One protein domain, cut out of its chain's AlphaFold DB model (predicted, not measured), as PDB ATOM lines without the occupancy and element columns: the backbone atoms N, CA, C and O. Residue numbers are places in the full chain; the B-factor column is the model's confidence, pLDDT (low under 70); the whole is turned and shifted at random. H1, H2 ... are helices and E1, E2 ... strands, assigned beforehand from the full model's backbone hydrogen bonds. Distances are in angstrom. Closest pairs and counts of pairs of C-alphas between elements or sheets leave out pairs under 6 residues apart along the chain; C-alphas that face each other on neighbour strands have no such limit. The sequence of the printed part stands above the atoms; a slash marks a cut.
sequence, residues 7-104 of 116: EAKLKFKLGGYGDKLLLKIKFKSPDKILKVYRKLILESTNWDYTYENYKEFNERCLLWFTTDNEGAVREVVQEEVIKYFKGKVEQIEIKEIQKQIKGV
ATOM      1  N   GLU A   7      79.449  91.437 150.103       90.19
ATOM      2  CA  GLU A   7      78.126  91.889 149.686       90.19
ATOM      3  C   GLU A   7      77.076  91.239 150.585       90.19
ATOM      4  O   GLU A   7      77.022  90.012 150.692       90.19
ATOM      5  N   ALA A   8      76.190  92.030 151.180       89.75
ATOM      6  CA  ALA A   8      75.085  91.522 151.982       89.75
ATOM      7  C   ALA A   8      73.747  92.002 151.416       89.75
ATOM      8  O   ALA A   8      73.632  93.126 150.935       89.75
ATOM      9  N   LYS A   9      72.738  91.126 151.425       89.50
ATOM     10  CA  LYS A   9      71.369  91.452 151.009       89.50
ATOM     11  C   LYS A   9      70.371  90.769 151.926       89.50
ATOM     12  O   LYS A   9      70.386  89.540 152.037       89.50
ATOM     13  N   LEU A  10      69.472  91.549 152.511       88.81
ATOM     14  CA  LEU A  10      68.282  91.017 153.159       88.81
ATOM     15  C   LEU A  10      67.332  90.449 152.101       88.81
ATOM     16  O   LEU A  10      67.211  90.961 150.985       88.81
ATOM     17  N   LYS A  11      66.707  89.326 152.431       88.38
ATOM     18  CA  LYS A  11      65.768  88.606 151.585       88.38
ATOM     19  C   LYS A  11      64.576  88.192 152.413       88.38
ATOM     20  O   LYS A  11      64.685  87.313 153.264       88.38
ATOM     21  N   PHE A  12      63.449  88.789 152.084       84.94
ATOM     22  CA  PHE A  12      62.161  88.352 152.567       84.94
ATOM     23  C   PHE A  12      61.702  87.117 151.785       84.94
ATOM     24  O   PHE A  12      61.879  87.045 150.563       84.94
ATOM     25  N   LYS A  13      61.167  86.120 152.487       83.88
ATOM     26  CA  LYS A  13      60.575  84.926 151.889       83.88
ATOM     27  C   LYS A  13      59.244  84.623 152.554       83.88
ATOM     28  O   LYS A  13      59.224  84.316 153.741       83.88
ATOM     29  N   LEU A  14      58.200  84.626 151.734       76.75
ATOM     30  CA  LEU A  14      56.893  84.087 152.077       76.75
ATOM     31  C   LEU A  14      56.905  82.570 151.869       76.75
ATOM     32  O   LEU A  14      57.458  82.097 150.868       76.75
ATOM     33  N   GLY A  15      56.341  81.803 152.798       68.62
ATOM     34  CA  GLY A  15      56.360  80.344 152.700       68.62
ATOM     35  C   GLY A  15      55.234  79.656 153.460       68.62
ATOM     36  O   GLY A  15      54.797  80.119 154.502       68.62
ATOM     37  N   GLY A  16      54.814  78.486 152.967       61.41
ATOM     38  CA  GLY A  16      53.735  77.692 153.576       61.41
ATOM     39  C   GLY A  16      54.040  77.113 154.967       61.41
ATOM     40  O   GLY A  16      53.147  76.558 155.587       61.41
ATOM     41  N   TYR A  17      55.279  77.246 155.454       65.25
ATOM     42  CA  TYR A  17      55.711  76.844 156.803       65.25
ATOM     43  C   TYR A  17      56.170  78.047 157.646       65.25
ATOM     44  O   TYR A  17      56.946  77.886 158.588       65.25
ATOM     45  N   GLY A  18      55.761  79.256 157.254       75.06
ATOM     46  CA  GLY A  18      56.119  80.498 157.925       75.06
ATOM     47  C   GLY A  18      57.008  81.415 157.093       75.06
ATOM     48  O   GLY A  18      57.821  80.977 156.264       75.06
ATOM     49  N   ASP A  19      56.863  82.706 157.359       84.50
ATOM     50  CA  ASP A  19      57.616  83.754 156.693       84.50
ATOM     51  C   ASP A  19      58.956  84.002 157.379       84.50
ATOM     52  O   ASP A  19      59.106  83.885 158.601       84.50
ATOM     53  N   LYS A  20      59.963  84.337 156.567       90.12
ATOM     54  CA  LYS A  20      61.351  84.455 157.024       90.12
ATOM     55  C   LYS A  20      62.024  85.691 156.455       90.12
ATOM     56  O   LYS A  20      61.974  85.945 155.248       90.12
ATOM     57  N   LEU A  21      62.771  86.382 157.310       90.75
ATOM     58  CA  LEU A  21      63.768  87.359 156.901       90.75
ATOM     59  C   LEU A  21      65.149  86.709 156.959       90.75
ATOM     60  O   LEU A  21      65.628  86.298 158.018       90.75
ATOM     61  N   LEU A  22      65.796  86.611 155.801       91.88
ATOM     62  CA  LEU A  22      67.116  86.010 155.653       91.88
ATOM     63  C   LEU A  22      68.148  87.064 155.270       91.88
ATOM     64  O   LEU A  22      67.958  87.803 154.308       91.88
ATOM     65  N   LEU A  23      69.302  87.050 155.921       91.56
ATOM     66  CA  LEU A  23      70.469  87.805 155.493       91.56
ATOM     67  C   LEU A  23      71.354  86.919 154.615       91.56
ATOM     68  O   LEU A  23      71.926  85.924 155.067       91.56
ATOM     69  N   LYS A  24      71.453  87.259 153.329       92.50
ATOM     70  CA  LYS A  24      72.354  86.596 152.383       92.50
ATOM     71  C   LYS A  24      73.672  87.356 152.326       92.50
ATOM     72  O   LYS A  24      73.704  88.469 151.813       92.50
ATOM     73  N   ILE A  25      74.749  86.715 152.756       91.38
ATOM     74  CA  ILE A  25      76.097  87.285 152.783       91.38
ATOM     75  C   ILE A  25      76.931  86.592 151.715       91.38
ATOM     76  O   ILE A  25      76.934  85.365 151.622       91.38
ATOM     77  N   LYS A  26      77.628  87.359 150.888       92.25
ATOM     78  CA  LYS A  26      78.564  86.854 149.892       92.25
ATOM     79  C   LYS A  26      79.916  87.508 150.075       92.25
ATOM     80  O   LYS A  26      79.988  88.717 150.230       92.25
ATOM     81  N   PHE A  27      80.983  86.734 149.988       90.00
ATOM     82  CA  PHE A  27      82.337  87.280 150.027       90.00
ATOM     83  C   PHE A  27      83.314  86.347 149.324       90.00
ATOM     84  O   PHE A  27      83.029  85.161 149.138       90.00
ATOM     85  N   LYS A  28      84.458  86.886 148.902       85.31
ATOM     86  CA  LYS A  28      85.565  86.074 148.383       85.31
ATOM     87  C   LYS A  28      86.454  85.649 149.542       85.31
ATOM     88  O   LYS A  28      86.929  86.507 150.280       85.31
ATOM     89  N   SER A  29      86.679  84.350 149.704       79.69
ATOM     90  CA  SER A  29      87.707  83.861 150.622       79.69
ATOM     91  C   SER A  29      89.123  84.020 150.019       79.69
ATOM     92  O   SER A  29      89.237  84.274 148.820       79.69
ATOM     93  N   PRO A  30      90.205  83.906 150.817       74.44
ATOM     94  CA  PRO A  30      91.601  84.070 150.387       74.44
ATOM     95  C   PRO A  30      92.030  83.078 149.305       74.44
ATOM     96  O   PRO A  30      92.843  83.386 148.443       74.44
ATOM     97  N   ASP A  31      91.393  81.906 149.270       80.12
ATOM     98  CA  ASP A  31      91.492  80.926 148.179       80.12
ATOM     99  C   ASP A  31      90.747  81.363 146.894       80.12
ATOM    100  O   ASP A  31      90.601  80.586 145.954       80.12
ATOM    101  N   LYS A  32      90.267  82.612 146.845       76.31
ATOM    102  CA  LYS A  32      89.503  83.250 145.761       76.31
ATOM    103  C   LYS A  32      88.158  82.586 145.453       76.31
ATOM    104  O   LYS A  32      87.531  82.920 144.446       76.31
ATOM    105  N   ILE A  33      87.662  81.711 146.329       82.12
ATOM    106  CA  ILE A  33      86.358  81.064 146.164       82.12
ATOM    107  C   ILE A  33      85.246  82.007 146.636       82.12
ATOM    108  O   ILE A  33      85.303  82.581 147.724       82.12
ATOM    109  N   LEU A  34      84.193  82.160 145.828       85.81
ATOM    110  CA  LEU A  34      82.992  82.880 146.248       85.81
ATOM    111  C   LEU A  34      82.225  82.044 147.278       85.81
ATOM    112  O   LEU A  34      81.786  80.930 146.989       85.81
ATOM    113  N   LYS A  35      82.020  82.603 148.468       86.69
ATOM    114  CA  LYS A  35      81.201  82.007 149.523       86.69
ATOM    115  C   LYS A  35      79.863  82.710 149.619       86.69
ATOM    116  O   LYS A  35      79.756  83.907 149.369       86.69
ATOM    117  N   VAL A  36      78.834  81.937 149.956       87.62
ATOM    118  CA  VAL A  36      77.465  82.423 150.121       87.62
ATOM    119  C   VAL A  36      76.892  81.839 151.402       87.62
ATOM    120  O   VAL A  36      76.592  80.650 151.460       87.62
ATOM    121  N   TYR A  37      76.688  82.695 152.392       88.56
ATOM    122  CA  TYR A  37      76.049  82.374 153.659       88.56
ATOM    123  C   TYR A  37      74.617  82.895 153.676       88.56
ATOM    124  O   TYR A  37      74.282  83.892 153.027       88.56
ATOM    125  N   ARG A  38      73.747  82.183 154.388       88.62
ATOM    126  CA  ARG A  38      72.373  82.605 154.653       88.62
ATOM    127  C   ARG A  38      72.142  82.497 156.148       88.62
ATOM    128  O   ARG A  38      72.195  81.394 156.680       88.62
ATOM    129  N   LYS A  39      71.884  83.628 156.790       88.88
ATOM    130  CA  LYS A  39      71.533  83.706 158.201       88.88
ATOM    131  C   LYS A  39      70.039  83.978 158.323       88.88
ATOM    132  O   LYS A  39      69.518  84.844 157.624       88.88
ATOM    133  N   LEU A  40      69.358  83.222 159.174       90.75
ATOM    134  CA  LEU A  40      67.989  83.520 159.578       90.75
ATOM    135  C   LEU A  40      68.018  84.655 160.601       90.75
ATOM    136  O   LEU A  40      68.743  84.550 161.589       90.75
ATOM    137  N   ILE A  41      67.291  85.734 160.319       89.94
ATOM    138  CA  ILE A  41      67.235  86.933 161.163       89.94
ATOM    139  C   ILE A  41      65.914  86.973 161.918       89.94
ATOM    140  O   ILE A  41      65.900  87.102 163.136       89.94
ATOM    141  N   LEU A  42      64.811  86.817 161.188       88.88
ATOM    142  CA  LEU A  42      63.475  86.694 161.751       88.88
ATOM    143  C   LEU A  42      62.791  85.488 161.132       88.88
ATOM    144  O   LEU A  42      62.927  85.222 159.934       88.88
ATOM    145  N   GLU A  43      62.029  84.797 161.956       88.56
ATOM    146  CA  GLU A  43      61.168  83.705 161.554       88.56
ATOM    147  C   GLU A  43      59.854  83.856 162.299       88.56
ATOM    148  O   GLU A  43      59.849  84.158 163.492       88.56
ATOM    149  N   SER A  44      58.756  83.641 161.593       83.06
ATOM    150  CA  SER A  44      57.464  83.444 162.223       83.06
ATOM    151  C   SER A  44      56.905  82.123 161.711       83.06
ATOM    152  O   SER A  44      56.491  82.032 160.556       83.06
ATOM    153  N   THR A  45      56.994  81.080 162.540       71.69
ATOM    154  CA  THR A  45      56.588  79.695 162.227       71.69
ATOM    155  C   THR A  45      55.190  79.339 162.728       71.69
ATOM    156  O   THR A  45      54.592  78.408 162.200       71.69
ATOM    157  N   ASN A  46      54.655  80.084 163.701       63.09
ATOM    158  CA  ASN A  46      53.331  79.872 164.290       63.09
ATOM    159  C   ASN A  46      52.407  81.026 163.905       63.09
ATOM    160  O   ASN A  46      52.215  81.976 164.662       63.09
ATOM    161  N   TRP A  47      51.882  80.963 162.686       66.69
ATOM    162  CA  TRP A  47      50.863  81.899 162.243       66.69
ATOM    163  C   TRP A  47      49.496  81.344 162.579       66.69
ATOM    164  O   TRP A  47      49.015  80.424 161.925       66.69
ATOM    165  N   ASP A  48      48.821  82.014 163.497       63.94
ATOM    166  CA  ASP A  48      47.373  81.874 163.648       63.94
ATOM    167  C   ASP A  48      46.633  82.655 162.530       63.94
ATOM    168  O   ASP A  48      45.408  82.720 162.510       63.94
ATOM    169  N   TYR A  49      47.386  83.272 161.599       62.28
ATOM    170  CA  TYR A  49      46.929  84.135 160.499       62.28
ATOM    171  C   TYR A  49      45.994  85.273 160.938       62.28
ATOM    172  O   TYR A  49      45.110  85.696 160.192       62.28
ATOM    173  N   THR A  50      46.215  85.833 162.127       68.81
ATOM    174  CA  THR A  50      45.595  87.107 162.499       68.81
ATOM    175  C   THR A  50      46.293  88.252 161.760       68.81
ATOM    176  O   THR A  50      47.510  88.241 161.539       68.81
ATOM    177  N   TYR A  51      45.521  89.267 161.364       72.94
ATOM    178  CA  TYR A  51      46.050  90.457 160.688       72.94
ATOM    179  C   TYR A  51      47.118  91.181 161.531       72.94
ATOM    180  O   TYR A  51      48.076  91.727 160.987       72.94
ATOM    181  N   GLU A  52      46.988  91.139 162.858       79.31
ATOM    182  CA  GLU A  52      47.917  91.772 163.798       79.31
ATOM    183  C   GLU A  52      49.300  91.112 163.791       79.31
ATOM    184  O   GLU A  52      50.293  91.814 163.606       79.31
ATOM    185  N   ASN A  53      49.381  89.780 163.869       76.38
ATOM    186  CA  ASN A  53      50.664  89.066 163.843       76.38
ATOM    187  C   ASN A  53      51.395  89.270 162.509       76.38
ATOM    188  O   ASN A  53      52.619  89.416 162.468       76.38
ATOM    189  N   TYR A  54      50.641  89.319 161.404       80.31
ATOM    190  CA  TYR A  54      51.204  89.631 160.094       80.31
ATOM    191  C   TYR A  54      51.792  91.040 160.049       80.31
ATOM    192  O   TYR A  54      52.911  91.243 159.566       80.31
ATOM    193  N   LYS A  55      51.035  92.019 160.549       84.50
ATOM    194  CA  LYS A  55      51.455  93.417 160.592       84.50
ATOM    195  C   LYS A  55      52.716  93.577 161.440       84.50
ATOM    196  O   LYS A  55      53.691  94.133 160.941       84.50
ATOM    197  N   GLU A  56      52.737  93.018 162.648       85.56
ATOM    198  CA  GLU A  56      53.895  93.085 163.545       85.56
ATOM    199  C   GLU A  56      55.145  92.472 162.892       85.56
ATOM    200  O   GLU A  56      56.227  93.061 162.911       85.56
ATOM    201  N   PHE A  57      55.014  91.309 162.246       87.31
ATOM    202  CA  PHE A  57      56.138  90.679 161.558       87.31
ATOM    203  C   PHE A  57      56.690  91.544 160.413       87.31
ATOM    204  O   PHE A  57      57.911  91.664 160.264       87.31
ATOM    205  N   ASN A  58      55.819  92.181 159.624       85.81
ATOM    206  CA  ASN A  58      56.240  93.101 158.565       85.81
ATOM    207  C   ASN A  58      56.889  94.370 159.121       85.81
ATOM    208  O   ASN A  58      57.909  94.800 158.586       85.81
ATOM    209  N   GLU A  59      56.355  94.942 160.200       88.88
ATOM    210  CA  GLU A  59      56.953  96.090 160.889       88.88
ATOM    211  C   GLU A  59      58.353  95.743 161.405       88.88
ATOM    212  O   GLU A  59      59.315  96.464 161.140       88.88
ATOM    213  N   ARG A  60      58.511  94.571 162.030       87.38
ATOM    214  CA  ARG A  60      59.823  94.066 162.451       87.38
ATOM    215  C   ARG A  60      60.758  93.853 161.269       87.38
ATOM    216  O   ARG A  60      61.933  94.177 161.384       87.38
ATOM    217  N   CYS A  61      60.274  93.343 160.137       87.75
ATOM    218  CA  CYS A  61      61.088  93.227 158.928       87.75
ATOM    219  C   CYS A  61      61.527  94.596 158.405       87.75
ATOM    220  O   CYS A  61      62.701  94.758 158.080       87.75
ATOM    221  N   LEU A  62      60.620  95.577 158.352       87.75
ATOM    222  CA  LEU A  62      60.911  96.942 157.909       87.75
ATOM    223  C   LEU A  62      62.028  97.575 158.733       87.75
ATOM    224  O   LEU A  62      62.926  98.167 158.139       87.75
ATOM    225  N   LEU A  63      62.045  97.365 160.054       86.94
ATOM    226  CA  LEU A  63      63.129  97.840 160.920       86.94
ATOM    227  C   LEU A  63      64.509  97.338 160.481       86.94
ATOM    228  O   LEU A  63      65.492  98.022 160.710       86.94
ATOM    229  N   TRP A  64      64.627  96.173 159.845       86.44
ATOM    230  CA  TRP A  64      65.914  95.684 159.327       86.44
ATOM    231  C   TRP A  64      66.315  96.312 157.989       86.44
ATOM    232  O   TRP A  64      67.482  96.240 157.609       86.44
ATOM    233  N   PHE A  65      65.371  96.910 157.263       82.12
ATOM    234  CA  PHE A  65      65.626  97.600 155.998       82.12
ATOM    235  C   PHE A  65      65.898  99.100 156.171       82.12
ATOM    236  O   PHE A  65      66.260  99.751 155.189       82.12
ATOM    237  N   THR A  66      65.726  99.661 157.371       82.31
ATOM    238  CA  THR A  66      65.990 101.083 157.618       82.31
ATOM    239  C   THR A  66      67.487 101.369 157.739       82.31
ATOM    240  O   THR A  66      68.280 100.527 158.164       82.31
ATOM    241  N   THR A  67      67.880 102.594 157.384       66.44
ATOM    242  CA  THR A  67      69.259 103.094 157.521       66.44
ATOM    243  C   THR A  67      69.748 103.061 158.965       66.44
ATOM    244  O   THR A  67      70.907 102.736 159.206       66.44
ATOM    245  N   ASP A  68      68.858 103.309 159.926       76.00
ATOM    246  CA  ASP A  68      69.190 103.309 161.355       76.00
ATOM    247  C   ASP A  68      69.620 101.923 161.857       76.00
ATOM    248  O   ASP A  68      70.346 101.813 162.843       76.00
ATOM    249  N   ASN A  69      69.234 100.859 161.148       78.94
ATOM    250  CA  ASN A  69      69.581  99.482 161.489       78.94
ATOM    251  C   ASN A  69      70.645  98.877 160.555       78.94
ATOM    252  O   ASN A  69      71.015  97.706 160.688       78.94
ATOM    253  N   GLU A  70      71.190  99.670 159.623       83.06
ATOM    254  CA  GLU A  70      72.304  99.253 158.766       83.06
ATOM    255  C   GLU A  70      73.521  98.839 159.610       83.06
ATOM    256  O   GLU A  70      74.227  97.893 159.255       83.06
ATOM    257  N   GLY A  71      73.736  99.499 160.756       85.62
ATOM    258  CA  GLY A  71      74.764  99.142 161.734       85.62
ATOM    259  C   GLY A  71      74.629  97.700 162.226       85.62
ATOM    260  O   GLY A  71      75.569  96.921 162.083       85.62
ATOM    261  N   ALA A  72      73.442  97.303 162.691       85.00
ATOM    262  CA  ALA A  72      73.201  95.940 163.165       85.00
ATOM    263  C   ALA A  72      73.357  94.906 162.040       85.00
ATOM    264  O   ALA A  72      73.940  93.838 162.234       85.00
ATOM    265  N   VAL A  73      72.893  95.223 160.824       86.50
ATOM    266  CA  VAL A  73      73.119  94.356 159.657       86.50
ATOM    267  C   VAL A  73      74.617  94.187 159.401       86.50
ATOM    268  O   VAL A  73      75.075  93.063 159.186       86.50
ATOM    269  N   ARG A  74      75.397  95.272 159.440       88.25
ATOM    270  CA  ARG A  74      76.856  95.233 159.259       88.25
ATOM    271  C   ARG A  74      77.549  94.414 160.346       88.25
ATOM    272  O   ARG A  74      78.436  93.637 160.001       88.25
ATOM    273  N   GLU A  75      77.137  94.536 161.602       89.94
ATOM    274  CA  GLU A  75      77.678  93.740 162.712       89.94
ATOM    275  C   GLU A  75      77.447  92.243 162.490       89.94
ATOM    276  O   GLU A  75      78.402  91.464 162.490       89.94
ATOM    277  N   VAL A  76      76.213  91.837 162.169       88.44
ATOM    278  CA  VAL A  76      75.900  90.430 161.858       88.44
ATOM    279  C   VAL A  76      76.732  89.932 160.670       88.44
ATOM    280  O   VAL A  76      77.239  88.809 160.685       88.44
ATOM    281  N   VAL A  77      76.914  90.761 159.636       90.56
ATOM    282  CA  VAL A  77      77.775  90.421 158.494       90.56
ATOM    283  C   VAL A  77      79.223  90.203 158.929       90.56
ATOM    284  O   VAL A  77      79.833  89.209 158.529       90.56
ATOM    285  N   GLN A  78      79.777  91.116 159.728       90.19
ATOM    286  CA  GLN A  78      81.151  91.034 160.218       90.19
ATOM    287  C   GLN A  78      81.361  89.778 161.060       90.19
ATOM    288  O   GLN A  78      82.316  89.039 160.817       90.19
ATOM    289  N   GLU A  79      80.451  89.485 161.986       90.12
ATOM    290  CA  GLU A  79      80.526  88.287 162.814       90.12
ATOM    291  C   GLU A  79      80.554  87.001 161.989       90.12
ATOM    292  O   GLU A  79      81.393  86.134 162.227       90.12
ATOM    293  N   GLU A  80      79.641  86.851 161.027       89.56
ATOM    294  CA  GLU A  80      79.543  85.630 160.220       89.56
ATOM    295  C   GLU A  80      80.788  85.446 159.330       89.56
ATOM    296  O   GLU A  80      81.286  84.328 159.171       89.56
ATOM    297  N   VAL A  81      81.358  86.539 158.811       87.75
ATOM    298  CA  VAL A  81      82.624  86.506 158.060       87.75
ATOM    299  C   VAL A  81      83.801  86.144 158.977       87.75
ATOM    300  O   VAL A  81      84.613  85.292 158.618       87.75
ATOM    301  N   ILE A  82      83.886  86.719 160.181       89.06
ATOM    302  CA  ILE A  82      84.932  86.393 161.167       89.06
ATOM    303  C   ILE A  82      84.836  84.925 161.600       89.06
ATOM    304  O   ILE A  82      85.856  84.235 161.635       89.06
ATOM    305  N   LYS A  83      83.628  84.423 161.889       88.19
ATOM    306  CA  LYS A  83      83.381  83.016 162.255       88.19
ATOM    307  C   LYS A  83      83.889  82.065 161.171       88.19
ATOM    308  O   LYS A  83      84.557  81.085 161.490       88.19
ATOM    309  N   TYR A  84      83.651  82.383 159.895       87.44
ATOM    310  CA  TYR A  84      84.202  81.603 158.782       87.44
ATOM    311  C   TYR A  84      85.734  81.533 158.819       87.44
ATOM    312  O   TYR A  84      86.309  80.454 158.676       87.44
ATOM    313  N   PHE A  85      86.392  82.679 159.004       85.50
ATOM    314  CA  PHE A  85      87.850  82.751 159.005       85.50
ATOM    315  C   PHE A  85      88.484  82.034 160.190       85.50
ATOM    316  O   PHE A  85      89.442  81.290 159.990       85.50
ATOM    317  N   LYS A  86      87.920  82.181 161.391       85.38
ATOM    318  CA  LYS A  86      88.383  81.454 162.582       85.38
ATOM    319  C   LYS A  86      88.325  79.942 162.374       85.38
ATOM    320  O   LYS A  86      89.346  79.276 162.496       85.38
ATOM    321  N   GLY A  87      87.187  79.426 161.901       82.88
ATOM    322  CA  GLY A  87      87.053  77.995 161.607       82.88
ATOM    323  C   GLY A  87      88.006  77.492 160.513       82.88
ATOM    324  O   GLY A  87      88.318  76.305 160.457       82.88
ATOM    325  N   LYS A  88      88.502  78.371 159.629       79.94
ATOM    326  CA  LYS A  88      89.539  78.019 158.645       79.94
ATOM    327  C   LYS A  88      90.932  77.933 159.251       79.94
ATOM    328  O   LYS A  88      91.658  77.015 158.878       79.94
ATOM    329  N   VAL A  89      91.288  78.849 160.147       74.56
ATOM    330  CA  VAL A  89      92.571  78.816 160.866       74.56
ATOM    331  C   VAL A  89      92.672  77.528 161.680       74.56
ATOM    332  O   VAL A  89      93.610  76.762 161.480       74.56
ATOM    333  N   GLU A  90      91.635  77.203 162.454       77.19
ATOM    334  CA  GLU A  90      91.566  75.962 163.240       77.19
ATOM    335  C   GLU A  90      91.727  74.705 162.361       77.19
ATOM    336  O   GLU A  90      92.464  73.777 162.690       77.19
ATOM    337  N   GLN A  91      91.086  74.671 161.184       80.25
ATOM    338  CA  GLN A  91      91.240  73.560 160.232       80.25
ATOM    339  C   GLN A  91      92.670  73.416 159.689       80.25
ATOM    340  O   GLN A  91      93.077  72.299 159.359       80.25
ATOM    341  N   ILE A  92      93.403  74.520 159.522       79.62
ATOM    342  CA  ILE A  92      94.796  74.500 159.057       79.62
ATOM    343  C   ILE A  92      95.698  73.964 160.170       79.62
ATOM    344  O   ILE A  92      96.443  73.016 159.924       79.62
ATOM    345  N   GLU A  93      95.553  74.480 161.389       80.19
ATOM    346  CA  GLU A  93      96.318  74.040 162.563       80.19
ATOM    347  C   GLU A  93      96.143  72.537 162.821       80.19
ATOM    348  O   GLU A  93      97.124  71.804 162.960       80.19
ATOM    349  N   ILE A  94      94.905  72.028 162.772       81.31
ATOM    350  CA  ILE A  94      94.632  70.589 162.928       81.31
ATOM    351  C   ILE A  94      95.362  69.764 161.858       81.31
ATOM    352  O   ILE A  94      95.927  68.711 162.163       81.31
ATOM    353  N   LYS A  95      95.371  70.217 160.598       82.31
ATOM    354  CA  LYS A  95      96.064  69.506 159.510       82.31
ATOM    355  C   LYS A  95      97.576  69.486 159.711       82.31
ATOM    356  O   LYS A  95      98.206  68.470 159.408       82.31
ATOM    357  N   GLU A  96      98.158  70.575 160.202       84.56
ATOM    358  CA  GLU A  96      99.588  70.651 160.505       84.56
ATOM    359  C   GLU A  96      99.967  69.712 161.651       84.56
ATOM    360  O   GLU A  96     100.892  68.911 161.490       84.56
ATOM    361  N   ILE A  97      99.193  69.704 162.739       82.06
ATOM    362  CA  ILE A  97      99.369  68.769 163.861       82.06
ATOM    363  C   ILE A  97      99.270  67.317 163.373       82.06
ATOM    364  O   ILE A  97     100.143  66.496 163.654       82.06
ATOM    365  N   GLN A  98      98.254  66.980 162.570       81.44
ATOM    366  CA  GLN A  98      98.105  65.632 162.007       81.44
ATOM    367  C   GLN A  98      99.288  65.226 161.119       81.44
ATOM    368  O   GLN A  98      99.689  64.058 161.118       81.44
ATOM    369  N   LYS A  99      99.853  66.164 160.348       83.38
ATOM    370  CA  LYS A  99     101.045  65.916 159.527       83.38
ATOM    371  C   LYS A  99     102.270  65.645 160.401       83.38
ATOM    372  O   LYS A  99     103.022  64.726 160.085       83.38
ATOM    373  N   GLN A 100     102.442  66.396 161.490       80.81
ATOM    374  CA  GLN A 100     103.513  66.170 162.462       80.81
ATOM    375  C   GLN A 100     103.376  64.786 163.108       80.81
ATOM    376  O   GLN A 100     104.311  63.998 163.009       80.81
ATOM    377  N   ILE A 101     102.196  64.430 163.633       81.62
ATOM    378  CA  ILE A 101     101.924  63.105 164.226       81.62
ATOM    379  C   ILE A 101     102.259  61.972 163.246       81.62
ATOM    380  O   ILE A 101     102.947  61.021 163.608       81.62
ATOM    381  N   LYS A 102     101.833  62.079 161.978       76.75
ATOM    382  CA  LYS A 102     102.161  61.084 160.938       76.75
ATOM    383  C   LYS A 102     103.657  60.991 160.628       76.75
ATOM    384  O   LYS A 102     104.093  59.960 160.121       76.75
ATOM    385  N   GLY A 103     104.414  62.061 160.862       71.50
ATOM    386  CA  GLY A 103     105.866  62.106 160.708       71.50
ATOM    387  C   GLY A 103     106.614  61.418 161.852       71.50
ATOM    388  O   GLY A 103     107.656  60.817 161.607       71.50
ATOM    389  N   VAL A 104     106.059  61.414 163.070       75.69
ATOM    390  CA  VAL A 104     106.619  60.734 164.257       75.69
ATOM    391  C   VAL A 104     106.311  59.226 164.220       75.69
ATOM    392  O   VAL A 104     105.798  58.656 165.175       75.69
TER     393      VAL A 104
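What this domain is: This is residues 7 to 104 of the 116 residues of an uncharacterized protein of Virgibacillus profundi (UniProt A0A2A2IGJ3). A twisted sheet has two helices over one face, H1 along the strands and H2 across them, with residues 86 to 104 sticking out. The printed part has 98 residues, mixed in class, three strands before two helices; E1 E2 E3 make an antiparallel meander, each beside the one before. It is only just extended, close to loose, with radius of gyration of the C-alphas 19.1 A and spans 67 by 29 by 18 A.

Where its parts are: Find E1, residues 7 to 13, from C-alpha 7 at (78.126, 91.889, 149.686); E2 is 19 to 28, E3 34 to 44, H1 51 to 65. H2, 67 to 103, runs 55.0 A to (105.866, 62.106, 160.708).

How they stand to each other: Hairpins E1-E2 and E2-E3 show N 9 and O 24, 2.9 A, and N 23 and O 39, 2.8 A. H1 and H2 only just touch, only at the corner, with 3 pairs of C-alphas within 8 A. H1 has 9 of 11 O i to N i+4 pairs within hydrogen-bond range, H2 31 of 33.

The domain as a whole: The printed part has no cut; pLDDT is under 70 at residues 15 to 17, 46 to 50 and 67.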